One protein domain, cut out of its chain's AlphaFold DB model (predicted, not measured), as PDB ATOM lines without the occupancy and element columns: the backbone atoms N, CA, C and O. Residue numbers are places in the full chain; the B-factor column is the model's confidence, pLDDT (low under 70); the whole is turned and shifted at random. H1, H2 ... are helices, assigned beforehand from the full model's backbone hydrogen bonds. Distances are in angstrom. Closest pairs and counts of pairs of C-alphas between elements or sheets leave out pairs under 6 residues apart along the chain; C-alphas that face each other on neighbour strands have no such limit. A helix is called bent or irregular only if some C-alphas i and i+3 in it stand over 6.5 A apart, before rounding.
ATOM      1  N   ALA A  23       5.009 -16.748  20.382       76.19
ATOM      2  CA  ALA A  23       6.023 -17.762  20.677       76.19
ATOM      3  C   ALA A  23       7.044 -17.902  19.534       76.19
ATOM      4  O   ALA A  23       8.248 -17.862  19.762       76.19
ATOM      5  N   THR A  24       6.579 -17.991  18.287       76.25
ATOM      6  CA  THR A  24       7.460 -18.077  17.113       76.25
ATOM      7  C   THR A  24       8.262 -16.791  16.898       76.25
ATOM      8  O   THR A  24       9.395 -16.851  16.431       76.25
ATOM      9  N   GLN A  25       7.695 -15.626  17.217       78.94
ATOM     10  CA  GLN A  25       8.412 -14.353  17.164       78.94
ATOM     11  C   GLN A  25       9.547 -14.313  18.193       78.94
ATOM     12  O   GLN A  25      10.685 -14.066  17.809       78.94
ATOM     13  N   HIS A  26       9.264 -14.651  19.452       81.38
ATOM     14  CA  HIS A  26      10.273 -14.681  20.510       81.38
ATOM     15  C   HIS A  26      11.406 -15.667  20.217       81.38
ATOM     16  O   HIS A  26      12.562 -15.358  20.476       81.38
ATOM     17  N   ILE A  27      11.099 -16.829  19.629       78.31
ATOM     18  CA  ILE A  27      12.128 -17.793  19.216       78.31
ATOM     19  C   ILE A  27      13.036 -17.195  18.136       78.31
ATOM     20  O   ILE A  27      14.252 -17.341  18.227       78.31
ATOM     21  N   ARG A  28      12.475 -16.504  17.132       78.06
ATOM     22  CA  ARG A  28      13.286 -15.842  16.095       78.06
ATOM     23  C   ARG A  28      14.178 -14.754  16.683       78.06
ATOM     24  O   ARG A  28      15.357 -14.725  16.365       78.06
ATOM     25  N   GLU A  29      13.631 -13.908  17.552       84.00
ATOM     26  CA  GLU A  29      14.381 -12.837  18.222       84.00
ATOM     27  C   GLU A  29      15.512 -13.401  19.097       84.00
ATOM     28  O   GLU A  29      16.644 -12.927  19.034       84.00
ATOM     29  N   ALA A  30      15.239 -14.458  19.869       82.75
ATOM     30  CA  ALA A  30      16.244 -15.120  20.695       82.75
ATOM     31  C   ALA A  30      17.352 -15.765  19.850       82.75
ATOM     32  O   ALA A  30      18.529 -15.656  20.190       82.75
ATOM     33  N   TYR A  31      16.984 -16.414  18.744       76.50
ATOM     34  CA  TYR A  31      17.946 -17.026  17.831       76.50
ATOM     35  C   TYR A  31      18.810 -15.976  17.122       76.50
ATOM     36  O   TYR A  31      20.022 -16.147  17.008       76.50
ATOM     37  N   GLN A  32      18.204 -14.866  16.698       80.94
ATOM     38  CA  GLN A  32      18.920 -13.742  16.105       80.94
ATOM     39  C   GLN A  32      19.954 -13.173  17.080       80.94
ATOM     40  O   GLN A  32      21.130 -13.105  16.738       80.94
ATOM     41  N   LYS A  33      19.544 -12.882  18.319       87.12
ATOM     42  CA  LYS A  33      20.449 -12.384  19.359       87.12
ATOM     43  C   LYS A  33      21.595 -13.353  19.648       87.12
ATOM     44  O   LYS A  33      22.747 -12.945  19.698       87.12
ATOM     45  N   LEU A  34      21.292 -14.646  19.793       83.25
ATOM     46  CA  LEU A  34      22.316 -15.675  19.987       83.25
ATOM     47  C   LEU A  34      23.338 -15.676  18.844       83.25
ATOM     48  O   LEU A  34      24.522 -15.890  19.081       83.25
ATOM     49  N   THR A  35      22.881 -15.469  17.612       81.06
ATOM     50  CA  THR A  35      23.756 -15.473  16.441       81.06
ATOM     51  C   THR A  35      24.635 -14.226  16.440       81.06
ATOM     52  O   THR A  35      25.851 -14.359  16.359       81.06
ATOM     53  N   GLU A  36      24.039 -13.043  16.621       82.00
ATOM     54  CA  GLU A  36      24.725 -11.744  16.690       82.00
ATOM     55  C   GLU A  36      25.798 -11.710  17.788       82.00
ATOM     56  O   GLU A  36      26.948 -11.383  17.504       82.00
ATOM     57  N   ASP A  37      25.465 -12.169  19.001       88.50
ATOM     58  CA  ASP A  37      26.378 -12.218  20.153       88.50
ATOM     59  C   ASP A  37      27.594 -13.147  19.929       88.50
ATOM     60  O   ASP A  37      28.560 -13.123  20.701       88.50
ATOM     61  N   ASN A  38      27.550 -14.006  18.905       85.69
ATOM     62  CA  ASN A  38      28.590 -14.990  18.613       85.69
ATOM     63  C   ASN A  38      29.223 -14.845  17.225       85.69
ATOM     64  O   ASN A  38      30.132 -15.620  16.917       85.69
ATOM     65  N   LEU A  39      28.828 -13.852  16.417       82.19
ATOM     66  CA  LEU A  39      29.401 -13.622  15.083       82.19
ATOM     67  C   LEU A  39      30.929 -13.501  15.133       82.19
ATOM     68  O   LEU A  39      31.626 -14.152  14.355       82.19
ATOM     69  N   ASP A  40      31.455 -12.763  16.112       84.25
ATOM     70  CA  ASP A  40      32.900 -12.566  16.283       84.25
ATOM     71  C   ASP A  40      33.644 -13.881  16.573       84.25
ATOM     72  O   ASP A  40      34.791 -14.071  16.163       84.25
ATOM     73  N   ARG A  41      32.980 -14.823  17.256       87.56
ATOM     74  CA  ARG A  41      33.549 -16.127  17.634       87.56
ATOM     75  C   ARG A  41      33.384 -17.192  16.556       87.56
ATOM     76  O   ARG A  41      34.106 -18.186  16.588       87.56
ATOM     77  N   MET A  42      32.472 -17.007  15.599       84.69
ATOM     78  CA  MET A  42      32.190 -18.012  14.567       84.69
ATOM     79  C   MET A  42      33.420 -18.353  13.727       84.69
ATOM     80  O   MET A  42      33.626 -19.520  13.408       84.69
ATOM     81  N   SER A  43      34.261 -17.365  13.411       85.75
ATOM     82  CA  SER A  43      35.520 -17.597  12.693       85.75
ATOM     83  C   SER A  43      36.426 -18.579  13.448       85.75
ATOM     84  O   SER A  43      36.884 -19.563  12.872       85.75
ATOM     85  N   ILE A  44      36.593 -18.370  14.758       92.19
ATOM     86  CA  ILE A  44      37.410 -19.208  15.642       92.19
ATOM     87  C   ILE A  44      36.845 -20.626  15.718       92.19
ATOM     88  O   ILE A  44      37.596 -21.589  15.589       92.19
ATOM     89  N   TRP A  45      35.532 -20.777  15.897       91.50
ATOM     90  CA  TRP A  45      34.908 -22.100  15.968       91.50
ATOM     91  C   TRP A  45      35.026 -22.866  14.657       91.50
ATOM     92  O   TRP A  45      35.315 -24.058  14.680       91.50
ATOM     93  N   ILE A  46      34.863 -22.197  13.515       90.19
ATOM     94  CA  ILE A  46      35.062 -22.831  12.208       90.19
ATOM     95  C   ILE A  46      36.524 -23.251  12.046       90.19
ATOM     96  O   ILE A  46      36.773 -24.367  11.603       90.19
ATOM     97  N   SER A  47      37.489 -22.422  12.455       91.25
ATOM     98  CA  SER A  47      38.909 -22.802  12.438       91.25
ATOM     99  C   SER A  47      39.215 -23.991  13.355       91.25
ATOM    100  O   SER A  47      39.988 -24.865  12.974       91.25
ATOM    101  N   GLN A  48      38.592 -24.062  14.534       94.44
ATOM    102  CA  GLN A  48      38.726 -25.199  15.451       94.44
ATOM    103  C   GLN A  48      38.127 -26.475  14.855       94.44
ATOM    104  O   GLN A  48      38.793 -27.506  14.836       94.44
ATOM    105  N   VAL A  49      36.919 -26.405  14.288       94.12
ATOM    106  CA  VAL A  49      36.312 -27.550  13.594       94.12
ATOM    107  C   VAL A  49      37.182 -27.973  12.419       94.12
ATOM    108  O   VAL A  49      37.436 -29.159  12.267       94.12
ATOM    109  N   ALA A  50      37.709 -27.028  11.640       93.62
ATOM    110  CA  ALA A  50      38.588 -27.328  10.516       93.62
ATOM    111  C   ALA A  50      39.908 -27.988  10.941       93.62
ATOM    112  O   ALA A  50      40.499 -28.711  10.146       93.62
ATOM    113  N   SER A  51      40.369 -27.756  12.175       94.62
ATOM    114  CA  SER A  51      41.573 -28.405  12.703       94.62
ATOM    115  C   SER A  51      41.381 -29.899  12.983       94.62
ATOM    116  O   SER A  51      42.340 -30.659  12.881       94.62
ATOM    117  N   GLU A  52      40.151 -30.325  13.284       95.06
ATOM    118  CA  GLU A  52      39.798 -31.732  13.509       95.06
ATOM    119  C   GLU A  52      39.230 -32.388  12.241       95.06
ATOM    120  O   GLU A  52      39.615 -33.496  11.876       95.06
ATOM    121  N   ASP A  53      38.317 -31.691  11.562       94.44
ATOM    122  CA  ASP A  53      37.601 -32.137  10.371       94.44
ATOM    123  C   ASP A  53      37.322 -30.944   9.427       94.44
ATOM    124  O   ASP A  53      36.311 -30.235   9.555       94.44
ATOM    125  N   PRO A  54      38.201 -30.723   8.431       91.75
ATOM    126  CA  PRO A  54      38.008 -29.698   7.409       91.75
ATOM    127  C   PRO A  54      36.708 -29.858   6.609       91.75
ATOM    128  O   PRO A  54      36.111 -28.859   6.207       91.75
ATOM    129  N   GLY A  55      36.248 -31.093   6.377       94.25
ATOM    130  CA  GLY A  55      35.036 -31.364   5.601       94.25
ATOM    131  C   GLY A  55      33.792 -30.871   6.331       94.25
ATOM    132  O   GLY A  55      32.965 -30.154   5.765       94.25
ATOM    133  N   LYS A  56      33.711 -31.151   7.632       93.31
ATOM    134  CA  LYS A  56      32.622 -30.666   8.484       93.31
ATOM    135  C   LYS A  56      32.600 -29.142   8.606       93.31
ATOM    136  O   LYS A  56      31.520 -28.555   8.652       93.31
ATOM    137  N   ALA A  57      33.764 -28.493   8.633       91.88
ATOM    138  CA  ALA A  57      33.841 -27.034   8.608       91.88
ATOM    139  C   ALA A  57      33.243 -26.458   7.313       91.88
ATOM    140  O   ALA A  57      32.416 -25.545   7.371       91.88
ATOM    141  N   MET A  58      33.586 -27.037   6.157       90.19
ATOM    142  CA  MET A  58      33.037 -26.631   4.859       90.19
ATOM    143  C   MET A  58      31.521 -26.848   4.774       90.19
ATOM    144  O   MET A  58      30.798 -25.962   4.316       90.19
ATOM    145  N   ASP A  59      31.018 -27.970   5.289       91.69
ATOM    146  CA  ASP A  59      29.578 -28.239   5.373       91.69
ATOM    147  C   ASP A  59      28.833 -27.183   6.200       91.69
ATOM    148  O   ASP A  59      27.748 -26.735   5.819       91.69
ATOM    149  N   ILE A  60      29.402 -26.769   7.337       89.25
ATOM    150  CA  ILE A  60      28.830 -25.710   8.178       89.25
ATOM    151  C   ILE A  60      28.789 -24.387   7.403       89.25
ATOM    152  O   ILE A  60      27.758 -23.713   7.413       89.25
ATOM    153  N   MET A  61      29.865 -24.035   6.693       85.06
ATOM    154  CA  MET A  61      29.914 -22.815   5.879       85.06
ATOM    155  C   MET A  61      28.857 -22.819   4.767       85.06
ATOM    156  O   MET A  61      28.171 -21.814   4.573       85.06
ATOM    157  N   ILE A  62      28.666 -23.950   4.084       87.12
ATOM    158  CA  ILE A  62      27.637 -24.093   3.047       87.12
ATOM    159  C   ILE A  62      26.240 -23.902   3.648       87.12
ATOM    160  O   ILE A  62      25.454 -23.114   3.121       87.12
ATOM    161  N   ARG A  63      25.932 -24.544   4.782       84.50
ATOM    162  CA  ARG A  63      24.617 -24.400   5.436       84.50
ATOM    163  C   ARG A  63      24.345 -22.970   5.892       84.50
ATOM    164  O   ARG A  63      23.221 -22.501   5.767       84.50
ATOM    165  N   LEU A  64      25.357 -22.263   6.397       79.44
ATOM    166  CA  LEU A  64      25.224 -20.851   6.767       79.44
ATOM    167  C   LEU A  64      24.953 -19.969   5.540       79.44
ATOM    168  O   LEU A  64      24.128 -19.059   5.618       79.44
ATOM    169  N   SER A  65      25.584 -20.263   4.397       78.75
ATOM    170  CA  SER A  65      25.373 -19.500   3.160       78.75
ATOM    171  C   SER A  65      23.914 -19.523   2.679       78.75
ATOM    172  O   SER A  65      23.440 -18.526   2.137       78.75
ATOM    173  N   GLU A  66      23.165 -20.598   2.954       73.12
ATOM    174  CA  GLU A  66      21.746 -20.711   2.581       73.12
ATOM    175  C   GLU A  66      20.830 -19.727   3.320       73.12
ATOM    176  O   GLU A  66      19.753 -19.405   2.818       73.12
ATOM    177  N   TYR A  67      21.231 -19.271   4.509       66.19
ATOM    178  CA  TYR A  67      20.468 -18.297   5.293       66.19
ATOM    179  C   TYR A  67      20.830 -16.853   4.941       66.19
ATOM    180  O   TYR A  67      19.997 -15.962   5.100       66.19
ATOM    181  N   ILE A  68      22.059 -16.619   4.471       64.31
ATOM    182  CA  ILE A  68      22.548 -15.286   4.089       64.31
ATOM    183  C   ILE A  68      22.110 -14.941   2.663       64.31
ATOM    184  O   ILE A  68      21.760 -13.794   2.388       64.31
ATOM    185  N   ILE A  69      22.106 -15.919   1.756       60.78
ATOM    186  CA  ILE A  69      21.641 -15.721   0.384       60.78
ATOM    187  C   ILE A  69      20.123 -15.922   0.375       60.78
ATOM    188  O   ILE A  69      19.667 -17.055   0.542       60.78
ATOM    189  N   PRO A  70      19.314 -14.865   0.168       57.88
ATOM    190  CA  PRO A  70      17.876 -15.029   0.053       57.88
ATOM    191  C   PRO A  70      17.590 -15.974  -1.116       57.88
ATOM    192  O   PRO A  70      17.830 -15.640  -2.277       57.88
ATOM    193  N   LYS A  71      17.079 -17.176  -0.815       58.31
ATOM    194  CA  LYS A  71      16.542 -18.056  -1.855       58.31
ATOM    195  C   LYS A  71      15.414 -17.288  -2.531       58.31
ATOM    196  O   LYS A  71      14.477 -16.856  -1.859       58.31
ATOM    197  N   LEU A  72      15.523 -17.106  -3.847       56.34
ATOM    198  CA  LEU A  72      14.437 -16.600  -4.681       56.34
ATOM    199  C   LEU A  72      13.188 -17.414  -4.338       56.34
ATOM    200  O   LEU A  72      13.112 -18.608  -4.638       56.34
TER     201      LEU A  72
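This is residues 23 to 72 of the 114 residues of an uncharacterized protein of Phycisphaerae bacterium (UniProt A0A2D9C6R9). What shape is this? It is an open hook of three helices: H1 sticks out free, and H2 and H3 fold back as a hairpin that meets near its turn. How is it built? The 50 printed residues, all helix in class, hold H1, H2 and H3 in order, with no named strand; the whole is loose, radius of gyration of the C-alphas 13.1 A, spanning 37 by 28 by 16 A.

Where is H1? Residues 23 to 36, 20.0 A, from C-alpha 23 at (6.023, -17.762, 20.677). What follows? H2 is residues 39 to 52, 20.9 A, only just irregular: C-alphas 40 and 43 are 6.7 A apart. H3 is residues 54 to 68, 21.4 A, to C-alpha 68 at (22.548, -15.286, 4.089).

How do the helices stand? H1 and H2 meet only through their link; H1 and H3 are apart. The hairpin H2 and H3 touch with residues 46 to 50 and 56 to 60 alone, closest C-alphas Ala 50 and Ala 57, 5.1 A, at a shallow tilt of 29 degrees, opposite ways. And the backbones? Every O i to N i+4 pair is within hydrogen-bond range in H1, 8 of 10 in H2, 10 of 11 in H3.

How large? The farthest C-alphas, Ala 23 and Ser 51, are 38.0 A apart. Any cut or weak place? The printed part has no cut, both links are tight, and residues 67 to 72 have pLDDT under 70.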